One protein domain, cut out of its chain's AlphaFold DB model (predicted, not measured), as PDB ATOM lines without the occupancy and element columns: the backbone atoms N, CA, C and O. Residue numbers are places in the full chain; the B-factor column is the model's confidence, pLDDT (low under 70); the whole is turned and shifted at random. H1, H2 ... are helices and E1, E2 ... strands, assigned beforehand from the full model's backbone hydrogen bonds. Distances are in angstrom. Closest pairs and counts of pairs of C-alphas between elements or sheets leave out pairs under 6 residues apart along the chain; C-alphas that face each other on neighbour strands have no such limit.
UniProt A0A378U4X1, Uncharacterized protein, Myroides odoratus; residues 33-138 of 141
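AT A GLANCE: This is residues 33 to 138 of the 141 residues of an uncharacterized protein of Myroides odoratus (UniProt A0A378U4X1). A twisted antiparallel sheet, built mainly of the long strands E3, E4, E5 and E6, has H3 packed on one face and H2 on that same face beside edge strand E3. The small hairpin E1 and E2 extends it from one end of E5, and H1 is on the opposite face. The printed part has 106 residues, in order H1 E1 E2 H2 H3 E3 E4 E5 E6, class mixed. It is compact, with a radius of gyration of the C-alphas of 12.7 A and spans of 32 by 30 by 28 A.

IN THESE COORDINATES: The sheet has E3, residues 102 to 109, 18.6 A, bending by 74 degrees at residue 105; E4, 113 to 120, 21.4 A; E5, 123 to 130, 22.6 A; E6, 133 to 137, ending at C-alpha 137 (-25.718, -41.623, -18.808); E1, 52 to 54; and E2, 59 to 61. H3 is residues 81 to 95, 21.2 A; H2 65 to 73; H1 33 to 39, from C-alpha 33 (-36.504, -37.831, -24.378).

HOW THE PARTS SIT: E3 to E6 form a meander, each strand the antiparallel neighbour of the one before: N 105 and O 117 are 2.8 A apart, N 118 and O 125 2.8 A, N 128 and O 135 2.8 A. E2 and E6 lie on one side of E5, E4 on the other side; N 124 and O 59 are 2.9 A apart. In hairpin E1 and E2, N 60 and O 53 are 2.8 A apart. The closest C-alphas of H3 and E3 are Arg 88 and Val 102, 5.9 A; of H2 and E3, Glu 68 and Ile 104, 5.9 A. H1 only just stands up from the sheet, at 40.3 degrees. In H1, H2 and H3 every O i to N i+4 pair is within hydrogen-bond range.

THE WHOLE: The farthest C-alphas, Gly 56 and Lys 111, are 34.2 A apart. The printed part has no cut; H1 to E1 is a long link. Residues 33 to 45 are under pLDDT 70.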
ATOM      1  N   ASN A  33     -35.412 -38.470 -25.117       42.34
ATOM      2  CA  ASN A  33     -36.504 -37.831 -24.378       42.34
ATOM      3  C   ASN A  33     -37.408 -38.822 -23.619       42.34
ATOM      4  O   ASN A  33     -37.812 -38.529 -22.500       42.34
ATOM      5  N   GLN A  34     -37.676 -40.012 -24.169       50.22
ATOM      6  CA  GLN A  34     -38.451 -41.054 -23.471       50.22
ATOM      7  C   GLN A  34     -37.667 -41.659 -22.304       50.22
ATOM      8  O   GLN A  34     -38.234 -41.982 -21.266       50.22
ATOM      9  N   VAL A  35     -36.346 -41.766 -22.464       50.28
ATOM     10  CA  VAL A  35     -35.437 -42.158 -21.382       50.28
ATOM     11  C   VAL A  35     -35.501 -41.137 -20.241       50.28
ATOM     12  O   VAL A  35     -35.484 -41.531 -19.084       50.28
ATOM     13  N   ILE A  36     -35.601 -39.839 -20.547       49.72
ATOM     14  CA  ILE A  36     -35.623 -38.756 -19.552       49.72
ATOM     15  C   ILE A  36     -36.917 -38.754 -18.741       49.72
ATOM     16  O   ILE A  36     -36.841 -38.669 -17.520       49.72
ATOM     17  N   GLU A  37     -38.083 -38.914 -19.370       46.09
ATOM     18  CA  GLU A  37     -39.353 -39.050 -18.632       46.09
ATOM     19  C   GLU A  37     -39.347 -40.271 -17.695       46.09
ATOM     20  O   GLU A  37     -39.922 -40.231 -16.611       46.09
ATOM     21  N   GLU A  38     -38.612 -41.323 -18.056       48.97
ATOM     22  CA  GLU A  38     -38.335 -42.472 -17.194       48.97
ATOM     23  C   GLU A  38     -37.285 -42.184 -16.097       48.97
ATOM     24  O   GLU A  38     -37.421 -42.683 -14.980       48.97
ATOM     25  N   VAL A  39     -36.241 -41.380 -16.336       49.94
ATOM     26  CA  VAL A  39     -35.315 -40.923 -15.267       49.94
ATOM     27  C   VAL A  39     -36.070 -40.099 -14.217       49.94
ATOM     28  O   VAL A  39     -35.736 -40.156 -13.036       49.94
ATOM     29  N   VAL A  40     -37.144 -39.412 -14.618       46.22
ATOM     30  CA  VAL A  40     -38.065 -38.672 -13.741       46.22
ATOM     31  C   VAL A  40     -39.066 -39.622 -13.050       46.22
ATOM     32  O   VAL A  40     -40.235 -39.301 -12.851       46.22
ATOM     33  N   ILE A  41     -38.618 -40.786 -12.563       46.62
ATOM     34  CA  ILE A  41     -39.257 -41.366 -11.371       46.62
ATOM     35  C   ILE A  41     -38.743 -40.556 -10.185       46.62
ATOM     36  O   ILE A  41     -37.764 -40.914  -9.539       46.62
ATOM     37  N   THR A  42     -39.404 -39.416  -9.992       45.88
ATOM     38  CA  THR A  42     -39.232 -38.394  -8.956       45.88
ATOM     39  C   THR A  42     -38.651 -38.926  -7.641       45.88
ATOM     40  O   THR A  42     -39.362 -39.280  -6.699       45.88
ATOM     41  N   THR A  43     -37.322 -38.940  -7.548       49.53
ATOM     42  CA  THR A  43     -36.649 -38.646  -6.286       49.53
ATOM     43  C   THR A  43     -36.769 -37.146  -6.084       49.53
ATOM     44  O   THR A  43     -36.461 -36.391  -7.009       49.53
ATOM     45  N   ASP A  44     -37.241 -36.723  -4.913       56.44
ATOM     46  CA  ASP A  44     -37.246 -35.314  -4.523       56.44
ATOM     47  C   ASP A  44     -35.876 -34.704  -4.868       56.44
ATOM     48  O   ASP A  44     -34.840 -35.344  -4.663       56.44
ATOM     49  N   ALA A  45     -35.863 -33.535  -5.509       65.38
ATOM     50  CA  ALA A  45     -34.623 -32.961  -6.014       65.38
ATOM     51  C   ALA A  45     -33.727 -32.586  -4.829       65.38
ATOM     52  O   ALA A  45     -34.011 -31.634  -4.103       65.38
ATOM     53  N   GLN A  46     -32.664 -33.361  -4.619       78.94
ATOM     54  CA  GLN A  46     -31.650 -33.051  -3.624       78.94
ATOM     55  C   GLN A  46     -30.948 -31.744  -3.998       78.94
ATOM     56  O   GLN A  46     -30.597 -31.540  -5.161       78.94
ATOM     57  N   ASP A  47     -30.682 -30.896  -3.007       80.94
ATOM     58  CA  ASP A  47     -29.746 -29.792  -3.189       80.94
ATOM     59  C   ASP A  47     -28.316 -30.340  -3.343       80.94
ATOM     60  O   ASP A  47     -27.754 -30.964  -2.437       80.94
ATOM     61  N   LEU A  48     -27.757 -30.148  -4.537       85.94
ATOM     62  CA  LEU A  48     -26.422 -30.600  -4.925       85.94
ATOM     63  C   LEU A  48     -25.439 -29.431  -5.071       85.94
ATOM     64  O   LEU A  48     -24.348 -29.616  -5.629       85.94
ATOM     65  N   GLU A  49     -25.798 -28.239  -4.583       87.00
ATOM     66  CA  GLU A  49     -24.917 -27.077  -4.596       87.00
ATOM     67  C   GLU A  49     -23.591 -27.390  -3.884       87.00
ATOM     68  O   GLU A  49     -23.529 -28.028  -2.831       87.00
ATOM     69  N   GLY A  50     -22.479 -27.012  -4.519       88.50
ATOM     70  CA  GLY A  50     -21.138 -27.288  -3.997       88.50
ATOM     71  C   GLY A  50     -20.758 -28.776  -3.950       88.50
ATOM     72  O   GLY A  50     -19.723 -29.118  -3.372       88.50
ATOM     73  N   LYS A  51     -21.566 -29.663  -4.546       92.50
ATOM     74  CA  LYS A  51     -21.307 -31.108  -4.646       92.50
ATOM     75  C   LYS A  51     -21.262 -31.610  -6.079       92.50
ATOM     76  O   LYS A  51     -20.566 -32.595  -6.335       92.50
ATOM     77  N   VAL A  52     -21.987 -30.965  -6.993       91.56
ATOM     78  CA  VAL A  52     -22.023 -31.306  -8.419       91.56
ATOM     79  C   VAL A  52     -21.828 -30.051  -9.266       91.56
ATOM     80  O   VAL A  52     -22.424 -29.013  -8.995       91.56
ATOM     81  N   TRP A  53     -21.002 -30.156 -10.308       92.31
ATOM     82  CA  TRP A  53     -20.665 -29.055 -11.213       92.31
ATOM     83  C   TRP A  53     -20.769 -29.506 -12.669       92.31
ATOM     84  O   TRP A  53     -20.340 -30.608 -13.014       92.31
ATOM     85  N   ASP A  54     -21.320 -28.656 -13.536       91.12
ATOM     86  CA  ASP A  54     -21.355 -28.915 -14.977       91.12
ATOM     87  C   ASP A  54     -19.997 -28.589 -15.622       91.12
ATOM     88  O   ASP A  54     -19.536 -27.451 -15.571       91.12
ATOM     89  N   MET A  55     -19.374 -29.586 -16.256       91.38
ATOM     90  CA  MET A  55     -18.103 -29.461 -16.984       91.38
ATOM     91  C   MET A  55     -18.300 -29.421 -18.510       91.38
ATOM     92  O   MET A  55     -17.366 -29.639 -19.281       91.38
ATOM     93  N   GLY A  56     -19.531 -29.222 -18.981       88.25
ATOM     94  CA  GLY A  56     -19.904 -29.202 -20.394       88.25
ATOM     95  C   GLY A  56     -20.226 -30.593 -20.943       88.25
ATOM     96  O   GLY A  56     -21.363 -30.842 -21.345       88.25
ATOM     97  N   LEU A  57     -19.259 -31.515 -20.943       84.69
ATOM     98  CA  LEU A  57     -19.447 -32.881 -21.470       84.69
ATOM     99  C   LEU A  57     -19.975 -33.881 -20.431       84.69
ATOM    100  O   LEU A  57     -20.535 -34.912 -20.798       84.69
ATOM    101  N   TYR A  58     -19.790 -33.590 -19.147       87.88
ATOM    102  CA  TYR A  58     -20.190 -34.432 -18.021       87.88
ATOM    103  C   TYR A  58     -20.401 -33.568 -16.774       87.88
ATOM    104  O   TYR A  58     -20.022 -32.396 -16.756       87.88
ATOM    105  N   TYR A  59     -20.972 -34.160 -15.727       90.06
ATOM    106  CA  TYR A  59     -21.051 -33.546 -14.404       90.06
ATOM    107  C   TYR A  59     -19.920 -34.059 -13.510       90.06
ATOM    108  O   TYR A  59     -19.812 -35.267 -13.272       90.06
ATOM    109  N   TYR A  60     -19.080 -33.157 -13.004       93.75
ATOM    110  CA  TYR A  60     -18.136 -33.482 -11.937       93.75
ATOM    111  C   TYR A  60     -18.888 -33.568 -10.608       93.75
ATOM    112  O   TYR A  60     -19.797 -32.778 -10.358       93.75
ATOM    113  N   CYS A  61     -18.521 -34.513  -9.749       94.12
ATOM    114  CA  CYS A  61     -19.132 -34.688  -8.438       94.12
ATOM    115  C   CYS A  61     -18.081 -34.910  -7.353       94.12
ATOM    116  O   CYS A  61     -17.065 -35.569  -7.561       94.12
ATOM    117  N   LYS A  62     -18.351 -34.392  -6.156       95.00
ATOM    118  CA  LYS A  62     -17.555 -34.639  -4.953       95.00
ATOM    119  C   LYS A  62     -18.490 -35.022  -3.814       95.00
ATOM    120  O   LYS A  62     -18.817 -34.205  -2.957       95.00
ATOM    121  N   PHE A  63     -18.935 -36.273  -3.842       93.06
ATOM    122  CA  PHE A  63     -19.915 -36.808  -2.904       93.06
ATOM    123  C   PHE A  63     -19.251 -37.815  -1.963       93.06
ATOM    124  O   PHE A  63     -18.636 -38.783  -2.414       93.06
ATOM    125  N   THR A  64     -19.327 -37.566  -0.659       93.69
ATOM    126  CA  THR A  64     -18.661 -38.373   0.375       93.69
ATOM    127  C   THR A  64     -19.590 -39.445   0.954       93.69
ATOM    128  O   THR A  64     -20.786 -39.481   0.669       93.69
ATOM    129  N   ARG A  65     -19.050 -40.332   1.801       92.38
ATOM    130  CA  ARG A  65     -19.855 -41.319   2.545       92.38
ATOM    131  C   ARG A  65     -20.789 -40.679   3.569       92.38
ATOM    132  O   ARG A  65     -21.863 -41.218   3.812       92.38
ATOM    133  N   ASP A  66     -20.397 -39.549   4.152       93.62
ATOM    134  CA  ASP A  66     -21.264 -38.819   5.077       93.62
ATOM    135  C   ASP A  66     -22.414 -38.134   4.328       93.62
ATOM    136  O   ASP A  66     -23.543 -38.154   4.815       93.62
ATOM    137  N   ASP A  67     -22.163 -37.634   3.112       94.19
ATOM    138  CA  ASP A  67     -23.220 -37.126   2.225       94.19
ATOM    139  C   ASP A  67     -24.197 -38.249   1.825       94.19
ATOM    140  O   ASP A  67     -25.406 -38.057   1.895       94.19
ATOM    141  N   GLU A  68     -23.694 -39.445   1.482       94.12
ATOM    142  CA  GLU A  68     -24.521 -40.633   1.193       94.12
ATOM    143  C   GLU A  68     -25.379 -41.023   2.412       94.12
ATOM    144  O   GLU A  68     -26.579 -41.259   2.279       94.12
ATOM    145  N   ARG A  69     -24.803 -41.027   3.625       93.31
ATOM    146  CA  ARG A  69     -25.553 -41.306   4.863       93.31
ATOM    147  C   ARG A  69     -26.647 -40.266   5.098       93.31
ATOM    148  O   ARG A  69     -27.769 -40.634   5.442       93.31
ATOM    149  N   LYS A  70     -26.333 -38.983   4.904       92.94
ATOM    150  CA  LYS A  70     -27.308 -37.894   5.013       92.94
ATOM    151  C   LYS A  70     -28.423 -38.053   3.976       92.94
ATOM    152  O   LYS A  70     -29.585 -37.949   4.336       92.94
ATOM    153  N   ALA A  71     -28.095 -38.412   2.736       92.56
ATOM    154  CA  ALA A  71     -29.071 -38.635   1.670       92.56
ATOM    155  C   ALA A  71     -30.020 -39.821   1.940       92.56
ATOM    156  O   ALA A  71     -31.179 -39.785   1.526       92.56
ATOM    157  N   VAL A  72     -29.572 -40.854   2.668       91.69
ATOM    158  CA  VAL A  72     -30.460 -41.917   3.178       91.69
ATOM    159  C   VAL A  72     -31.431 -41.365   4.225       91.69
ATOM    160  O   VAL A  72     -32.626 -41.635   4.142       91.69
ATOM    161  N   ILE A  73     -30.934 -40.584   5.191       90.75
ATOM    162  CA  ILE A  73     -31.750 -39.994   6.270       90.75
ATOM    163  C   ILE A  73     -32.785 -39.015   5.705       90.75
ATOM    164  O   ILE A  73     -33.950 -39.065   6.087       90.75
ATOM    165  N   ASP A  74     -32.367 -38.178   4.757       89.38
ATOM    166  CA  ASP A  74     -33.208 -37.173   4.105       89.38
ATOM    167  C   ASP A  74     -34.159 -37.800   3.056       89.38
ATOM    168  O   ASP A  74     -34.988 -37.113   2.468       89.38
ATOM    169  N   GLY A  75     -34.073 -39.117   2.824       88.25
ATOM    170  CA  GLY A  75     -35.008 -39.863   1.980       88.25
ATOM    171  C   GLY A  75     -34.759 -39.767   0.472       88.25
ATOM    172  O   GLY A  75     -35.621 -40.193  -0.302       88.25
ATOM    173  N   TYR A  76     -33.598 -39.264   0.045       91.19
ATOM    174  CA  TYR A  76     -33.164 -39.237  -1.359       91.19
ATOM    175  C   TYR A  76     -32.671 -40.605  -1.850       91.19
ATOM    176  O   TYR A  76     -32.749 -40.910  -3.043       91.19
ATOM    177  N   ILE A  77     -32.193 -41.452  -0.934       92.88
ATOM    178  CA  ILE A  77     -31.799 -42.837  -1.209       92.88
ATOM    179  C   ILE A  77     -32.796 -43.773  -0.523       92.88
ATOM    180  O   ILE A  77     -32.697 -44.061   0.668       92.88
ATOM    181  N   ARG A  78     -33.760 -44.276  -1.297       91.81
ATOM    182  CA  ARG A  78     -34.813 -45.205  -0.854       91.81
ATOM    183  C   ARG A  78     -34.492 -46.626  -1.306       91.81
ATOM    184  O   ARG A  78     -35.254 -47.244  -2.046       91.81
ATOM    185  N   LEU A  79     -33.324 -47.120  -0.904       90.81
ATOM    186  CA  LEU A  79     -32.772 -48.410  -1.320       90.81
ATOM    187  C   LEU A  79     -32.366 -49.237  -0.101       90.81
ATOM    188  O   LEU A  79     -31.966 -48.696   0.927       90.81
ATOM    189  N   THR A  80     -32.417 -50.564  -0.226       91.31
ATOM    190  CA  THR A  80     -31.859 -51.445   0.806       91.31
ATOM    191  C   THR A  80     -30.324 -51.404   0.777       91.31
ATOM    192  O   THR A  80     -29.740 -51.172  -0.288       91.31
ATOM    193  N   PRO A  81     -29.641 -51.702   1.899       92.44
ATOM    194  CA  PRO A  81     -28.178 -51.774   1.931       92.44
ATOM    195  C   PRO A  81     -27.593 -52.710   0.863       92.44
ATOM    196  O   PRO A  81     -26.659 -52.340   0.156       92.44
ATOM    197  N   THR A  82     -28.207 -53.879   0.656       93.62
ATOM    198  CA  THR A  82     -27.790 -54.836  -0.381       93.62
ATOM    199  C   THR A  82     -27.893 -54.251  -1.789       93.62
ATOM    200  O   THR A  82     -26.997 -54.457  -2.607       93.62
ATOM    201  N   ARG A  83     -28.952 -53.483  -2.087       92.38
ATOM    202  CA  ARG A  83     -29.104 -52.835  -3.396       92.38
ATOM    203  C   ARG A  83     -28.057 -51.741  -3.605       92.38
ATOM    204  O   ARG A  83     -27.514 -51.628  -4.700       92.38
ATOM    205  N   ILE A  84     -27.750 -50.971  -2.562       94.38
ATOM    206  CA  ILE A  84     -26.691 -49.952  -2.589       94.38
ATOM    207  C   ILE A  84     -25.337 -50.595  -2.929       94.38
ATOM    208  O   ILE A  84     -24.626 -50.106  -3.805       94.38
ATOM    209  N   GLU A  85     -24.991 -51.712  -2.284       95.81
ATOM    210  CA  GLU A  85     -23.756 -52.454  -2.574       95.81
ATOM    211  C   GLU A  85     -23.729 -53.030  -3.994       95.81
ATOM    212  O   GLU A  85     -22.695 -52.977  -4.659       95.81
ATOM    213  N   GLU A  86     -24.859 -53.540  -4.488       95.06
ATOM    214  CA  GLU A  86     -24.976 -54.050  -5.856       95.06
ATOM    215  C   GLU A  86     -24.710 -52.952  -6.895       95.06
ATOM    216  O   GLU A  86     -23.893 -53.140  -7.801       95.06
ATOM    217  N   ILE A  87     -25.357 -51.791  -6.746       95.38
ATOM    218  CA  ILE A  87     -25.168 -50.635  -7.637       95.38
ATOM    219  C   ILE A  87     -23.718 -50.159  -7.570       95.38
ATOM    220  O   ILE A  87     -23.094 -49.919  -8.602       95.38
ATOM    221  N   ARG A  88     -23.146 -50.086  -6.363       96.62
ATOM    222  CA  ARG A  88     -21.756 -49.675  -6.147       96.62
ATOM    223  C   ARG A  88     -20.763 -50.589  -6.857       96.62
ATOM    224  O   ARG A  88     -19.887 -50.106  -7.568       96.62
ATOM    225  N   ARG A  89     -20.918 -51.902  -6.686       97.19
ATOM    226  CA  ARG A  89     -20.084 -52.921  -7.335       97.19
ATOM    227  C   ARG A  89     -20.232 -52.903  -8.852       97.19
ATOM    228  O   ARG A  89     -19.282 -53.187  -9.575       97.19
ATOM    229  N   ARG A  90     -21.430 -52.609  -9.352       95.75
ATOM    230  CA  ARG A  90     -21.669 -52.461 -10.787       95.75
ATOM    231  C   ARG A  90     -20.921 -51.248 -11.334       95.75
ATOM    232  O   ARG A  90     -20.084 -51.414 -12.215       95.75
ATOM    233  N   ALA A  91     -21.158 -50.073 -10.761       96.12
ATOM    234  CA  ALA A  91     -20.528 -48.828 -11.189       96.12
ATOM    235  C   ALA A  91     -18.995 -48.876 -11.084       96.12
ATOM    236  O   ALA A  91     -18.298 -48.370 -11.962       96.12
ATOM    237  N   SER A  92     -18.454 -49.531 -10.049       97.31
ATOM    238  CA  SER A  92     -17.007 -49.709  -9.897       97.31
ATOM    239  C   SER A  92     -16.402 -50.516 -11.049       97.31
ATOM    240  O   SER A  92     -15.401 -50.104 -11.635       97.31
ATOM    241  N   ARG A  93     -17.046 -51.625 -11.431       96.81
ATOM    242  CA  ARG A  93     -16.615 -52.490 -12.538       96.81
ATOM    243  C   ARG A  93     -16.784 -51.820 -13.895       96.81
ATOM    244  O   ARG A  93     -15.864 -51.868 -14.703       96.81
ATOM    245  N   GLU A  94     -17.933 -51.192 -14.139       95.50
ATOM    246  CA  GLU A  94     -18.253 -50.545 -15.420       95.50
ATOM    247  C   GLU A  94     -17.312 -49.374 -15.739       95.50
ATOM    248  O   GLU A  94     -17.063 -49.070 -16.906       95.50
ATOM    249  N   HIS A  95     -16.743 -48.741 -14.711       95.06
ATOM    250  CA  HIS A  95     -15.867 -47.580 -14.867       95.06
ATOM    251  C   HIS A  95     -14.423 -47.811 -14.417       95.06
ATOM    252  O   HIS A  95     -13.633 -46.870 -14.441       95.06
ATOM    253  N   ASN A  96     -14.064 -49.044 -14.051       96.75
ATOM    254  CA  ASN A  96     -12.726 -49.416 -13.594       96.75
ATOM    255  C   ASN A  96     -12.200 -48.512 -12.456       96.75
ATOM    256  O   ASN A  96     -11.084 -47.996 -12.510       96.75
ATOM    257  N   VAL A  97     -13.026 -48.307 -11.427       96.88
ATOM    258  CA  VAL A  97     -12.665 -47.579 -10.197       96.88
ATOM    259  C   VAL A  97     -12.815 -48.486  -8.978       96.88
ATOM    260  O   VAL A  97     -13.521 -49.493  -9.028       96.88
ATOM    261  N   ALA A  98     -12.181 -48.150  -7.853       96.75
ATOM    262  CA  ALA A  98     -12.383 -48.915  -6.626       96.75
ATOM    263  C   ALA A  98     -13.790 -48.668  -6.053       96.75
ATOM    264  O   ALA A  98     -14.292 -47.547  -6.081       96.75
ATOM    265  N   GLU A  99     -14.418 -49.688  -5.454       96.00
ATOM    266  CA  GLU A  99     -15.762 -49.554  -4.850       96.00
ATOM    267  C   GLU A  99     -15.834 -48.447  -3.784       96.00
ATOM    268  O   GLU A  99     -16.864 -47.788  -3.626       96.00
ATOM    269  N   LYS A 100     -14.728 -48.199  -3.070       94.75
ATOM    270  CA  LYS A 100     -14.640 -47.120  -2.077       94.75
ATOM    271  C   LYS A 100     -14.831 -45.724  -2.689       94.75
ATOM    272  O   LYS A 100     -15.355 -44.863  -1.990       94.75
ATOM    273  N   ASP A 101     -14.495 -45.554  -3.968       96.00
ATOM    274  CA  ASP A 101     -14.561 -44.296  -4.726       96.00
ATOM    275  C   ASP A 101     -15.904 -44.128  -5.464       96.00
ATOM    276  O   ASP A 101     -16.042 -43.292  -6.361       96.00
ATOM    277  N   VAL A 102     -16.897 -44.944  -5.091       97.50
ATOM    278  CA  VAL A 102     -18.259 -44.904  -5.619       97.50
ATOM    279  C   VAL A 102     -19.249 -44.580  -4.502       97.50
ATOM    280  O   VAL A 102     -19.409 -45.348  -3.542       97.50
ATOM    281  N   THR A 103     -19.954 -43.463  -4.644       96.94
ATOM    282  CA  THR A 103     -20.987 -42.994  -3.711       96.94
ATOM    283  C   THR A 103     -22.325 -42.821  -4.418       96.94
ATOM    284  O   THR A 103     -22.385 -42.409  -5.574       96.94
ATOM    285  N   ILE A 104     -23.408 -43.179  -3.734       95.50
ATOM    286  CA  ILE A 104     -24.772 -42.980  -4.230       95.50
ATOM    287  C   ILE A 104     -25.216 -41.567  -3.843       95.50
ATOM    288  O   ILE A 104     -25.050 -41.158  -2.696       95.50
ATOM    289  N   ILE A 105     -25.749 -40.827  -4.811       94.50
ATOM    290  CA  ILE A 105     -26.288 -39.475  -4.623       94.50
ATOM    291  C   ILE A 105     -27.778 -39.591  -4.295       94.50
ATOM    292  O   ILE A 105     -28.228 -39.161  -3.239       94.50
ATOM    293  N   SER A 106     -28.528 -40.256  -5.168       92.88
ATOM    294  CA  SER A 106     -29.949 -40.538  -4.986       92.88
ATOM    295  C   SER A 106     -30.286 -41.898  -5.580       92.88
ATOM    296  O   SER A 106     -29.545 -42.450  -6.401       92.88
ATOM    297  N   GLY A 107     -31.417 -42.460  -5.174       91.75
ATOM    298  CA  GLY A 107     -31.930 -43.617  -5.876       91.75
ATOM    299  C   GLY A 107     -33.228 -44.154  -5.318       91.75
ATOM    300  O   GLY A 107     -33.488 -44.102  -4.116       91.75
ATOM    301  N   SER A 108     -34.032 -44.717  -6.208       89.38
ATOM    302  CA  SER A 108     -35.259 -45.414  -5.852       89.38
ATOM    303  C   SER A 108     -35.416 -46.687  -6.672       89.38
ATOM    304  O   SER A 108     -34.922 -46.797  -7.796       89.38
ATOM    305  N   ASP A 109     -36.096 -47.664  -6.078       85.50
ATOM    306  CA  ASP A 109     -36.359 -48.953  -6.699       85.50
ATOM    307  C   ASP A 109     -37.848 -49.288  -6.645       85.50
ATOM    308  O   ASP A 109     -38.523 -49.129  -5.628       85.50
ATOM    309  N   ARG A 110     -38.343 -49.827  -7.752       82.75
ATOM    310  CA  ARG A 110     -39.624 -50.514  -7.896       82.75
ATOM    311  C   ARG A 110     -39.362 -51.891  -8.510       82.75
ATOM    312  O   ARG A 110     -38.277 -52.172  -9.020       82.75
ATOM    313  N   LYS A 111     -40.366 -52.773  -8.474       77.62
ATOM    314  CA  LYS A 111     -40.235 -54.169  -8.935       77.62
ATOM    315  C   LYS A 111     -39.568 -54.272 -10.317       77.62
ATOM    316  O   LYS A 111     -38.614 -55.023 -10.492       77.62
ATOM    317  N   GLU A 112     -40.024 -53.464 -11.264       81.12
ATOM    318  CA  GLU A 112     -39.588 -53.535 -12.664       81.12
ATOM    319  C   GLU A 112     -38.626 -52.417 -13.064       81.12
ATOM    320  O   GLU A 112     -38.006 -52.502 -14.121       81.12
ATOM    321  N   TYR A 113     -38.459 -51.405 -12.214       86.06
ATOM    322  CA  TYR A 113     -37.751 -50.188 -12.575       86.06
ATOM    323  C   TYR A 113     -36.891 -49.663 -11.426       86.06
ATOM    324  O   TYR A 113     -37.307 -49.737 -10.274       86.06
ATOM    325  N   GLY A 114     -35.727 -49.100 -11.725       89.44
ATOM    326  CA  GLY A 114     -34.918 -48.360 -10.760       89.44
ATOM    327  C   GLY A 114     -34.222 -47.175 -11.413       89.44
ATOM    328  O   GLY A 114     -33.845 -47.251 -12.578       89.44
ATOM    329  N   ALA A 115     -34.047 -46.095 -10.660       91.19
ATOM    330  CA  ALA A 115     -33.287 -44.921 -11.082       91.19
ATOM    331  C   ALA A 115     -32.293 -44.553  -9.983       91.19
ATOM    332  O   ALA A 115     -32.676 -44.504  -8.811       91.19
ATOM    333  N   TYR A 116     -31.034 -44.323 -10.353       92.00
ATOM    334  CA  TYR A 116     -29.953 -44.058  -9.403       92.00
ATOM    335  C   TYR A 116     -28.992 -43.007  -9.952       92.00
ATOM    336  O   TYR A 116     -28.458 -43.177 -11.045       92.00
ATOM    337  N   ASP A 117     -28.697 -41.981  -9.165       93.19
ATOM    338  CA  ASP A 117     -27.581 -41.084  -9.440       93.19
ATOM    339  C   ASP A 117     -26.375 -41.507  -8.603       93.19
ATOM    340  O   ASP A 117     -26.462 -41.678  -7.386       93.19
ATOM    341  N   VAL A 118     -25.228 -41.669  -9.257       95.12
ATOM    342  CA  VAL A 118     -24.014 -42.222  -8.654       95.12
ATOM    343  C   VAL A 118     -22.829 -41.323  -8.971       95.12
ATOM    344  O   VAL A 118     -22.620 -40.945 -10.121       95.12
ATOM    345  N   CYS A 119     -22.025 -41.002  -7.961       95.94
ATOM    346  CA  CYS A 119     -20.724 -40.374  -8.134       95.94
ATOM    347  C   CYS A 119     -19.639 -41.451  -8.209       95.94
ATOM    348  O   CYS A 119     -19.444 -42.216  -7.266       95.94
ATOM    349  N   VAL A 120     -18.937 -41.521  -9.336       96.69
ATOM    350  CA  VAL A 120     -17.954 -42.563  -9.645       96.69
ATOM    351  C   VAL A 120     -16.626 -41.897  -9.968       96.69
ATOM    352  O   VAL A 120     -16.480 -41.298 -11.036       96.69
ATOM    353  N   GLY A 121     -15.661 -41.965  -9.048       94.00
ATOM    354  CA  GLY A 121     -14.324 -41.399  -9.268       94.00
ATOM    355  C   GLY A 121     -14.339 -39.921  -9.687       94.00
ATOM    356  O   GLY A 121     -13.520 -39.498 -10.496       94.00
ATOM    357  N   GLY A 122     -15.314 -39.148  -9.199       94.44
ATOM    358  CA  GLY A 122     -15.484 -37.735  -9.537       94.44
ATOM    359  C   GLY A 122     -16.419 -37.438 -10.714       94.44
ATOM    360  O   GLY A 122     -16.637 -36.274 -11.026       94.44
ATOM    361  N   THR A 123     -17.001 -38.440 -11.374       94.88
ATOM    362  CA  THR A 123     -17.990 -38.234 -12.450       94.88
ATOM    363  C   THR A 123     -19.370 -38.697 -12.002       94.88
ATOM    364  O   THR A 123     -19.512 -39.819 -11.518       94.88
ATOM    365  N   LYS A 124     -20.395 -37.856 -12.170       94.00
ATOM    366  CA  LYS A 124     -21.788 -38.241 -11.916       94.00
ATOM    367  C   LYS A 124     -22.333 -39.033 -13.105       94.00
ATOM    368  O   LYS A 124     -22.179 -38.629 -14.257       94.00
ATOM    369  N   TYR A 125     -22.998 -40.135 -12.799       93.19
ATOM    370  CA  TYR A 125     -23.710 -40.982 -13.744       93.19
ATOM    371  C   TYR A 125     -25.140 -41.195 -13.268       93.19
ATOM    372  O   TYR A 125     -25.360 -41.458 -12.086       93.19
ATOM    373  N   SER A 126     -26.084 -41.147 -14.199       91.69
ATOM    374  CA  SER A 126     -27.475 -41.521 -13.955       91.69
ATOM    375  C   SER A 126     -27.722 -42.901 -14.543       91.69
ATOM    376  O   SER A 126     -27.541 -43.108 -15.742       91.69
ATOM    377  N   TYR A 127     -28.099 -43.847 -13.695       91.25
ATOM    378  CA  TYR A 127     -28.394 -45.229 -14.032       91.25
ATOM    379  C   TYR A 127     -29.900 -45.456 -14.050       91.25
ATOM    380  O   TYR A 127     -30.599 -45.096 -13.106       91.25
ATOM    381  N   ILE A 128     -30.371 -46.138 -15.086       90.12
ATOM    382  CA  ILE A 128     -31.732 -46.647 -15.208       90.12
ATOM    383  C   ILE A 128     -31.669 -48.167 -15.257       90.12
ATOM    384  O   ILE A 128     -30.972 -48.741 -16.097       90.12
ATOM    385  N   ARG A 129     -32.434 -48.821 -14.387       89.62
ATOM    386  CA  ARG A 129     -32.653 -50.262 -14.404       89.62
ATOM    387  C   ARG A 129     -34.055 -50.567 -14.918       89.62
ATOM    388  O   ARG A 129     -35.024 -50.091 -14.343       89.62
ATOM    389  N   LYS A 130     -34.163 -51.437 -15.924       88.38
ATOM    390  CA  LYS A 130     -35.420 -52.052 -16.383       88.38
ATOM    391  C   LYS A 130     -35.307 -53.566 -16.260       88.38
ATOM    392  O   LYS A 130     -34.543 -54.200 -16.988       88.38
ATOM    393  N   GLY A 131     -36.015 -54.156 -15.300       85.25
ATOM    394  CA  GLY A 131     -35.821 -55.557 -14.926       85.25
ATOM    395  C   GLY A 131     -34.378 -55.808 -14.477       85.25
ATOM    396  O   GLY A 131     -33.956 -55.299 -13.438       85.25
ATOM    397  N   THR A 132     -33.615 -56.576 -15.256       84.12
ATOM    398  CA  THR A 132     -32.190 -56.875 -15.007       84.12
ATOM    399  C   THR A 132     -31.227 -56.032 -15.849       84.12
ATOM    400  O   THR A 132     -30.012 -56.109 -15.654       84.12
ATOM    401  N   VAL A 133     -31.747 -55.235 -16.786       86.38
ATOM    402  CA  VAL A 133     -30.954 -54.437 -17.727       86.38
ATOM    403  C   VAL A 133     -30.658 -53.074 -17.119       86.38
ATOM    404  O   VAL A 133     -31.562 -52.425 -16.597       86.38
ATOM    405  N   TYR A 134     -29.404 -52.637 -17.219       87.19
ATOM    406  CA  TYR A 134     -28.948 -51.325 -16.772       87.19
ATOM    407  C   TYR A 134     -28.490 -50.497 -17.968       87.19
ATOM    408  O   TYR A 134     -27.785 -51.001 -18.839       87.19
ATOM    409  N   THR A 135     -28.873 -49.227 -17.984       88.81
ATOM    410  CA  THR A 135     -28.349 -48.217 -18.908       88.81
ATOM    411  C   THR A 135     -27.857 -47.034 -18.089       88.81
ATOM    412  O   THR A 135     -28.495 -46.690 -17.096       88.81
ATOM    413  N   TYR A 136     -26.738 -46.417 -18.470       86.81
ATOM    414  CA  TYR A 136     -26.189 -45.268 -17.753       86.81
ATOM    415  C   TYR A 136     -25.887 -44.090 -18.678       86.81
ATOM    416  O   TYR A 136     -25.560 -44.259 -19.855       86.81
ATOM    417  N   TYR A 137     -25.935 -42.886 -18.110       85.50
ATOM    418  CA  TYR A 137     -25.718 -41.623 -18.808       85.50
ATOM    419  C   TYR A 137     -24.743 -40.748 -18.016       85.50
ATOM    420  O   TYR A 137     -24.932 -40.526 -16.824       85.50
ATOM    421  N   LYS A 138     -23.698 -40.232 -18.680       79.44
ATOM    422  CA  LYS A 138     -22.758 -39.241 -18.100       79.44
ATOM    423  C   LYS A 138     -23.351 -37.838 -18.015       79.44
ATOM    424  O   LYS A 138     -22.903 -37.000 -17.237       79.44
TER     425      LYS A 138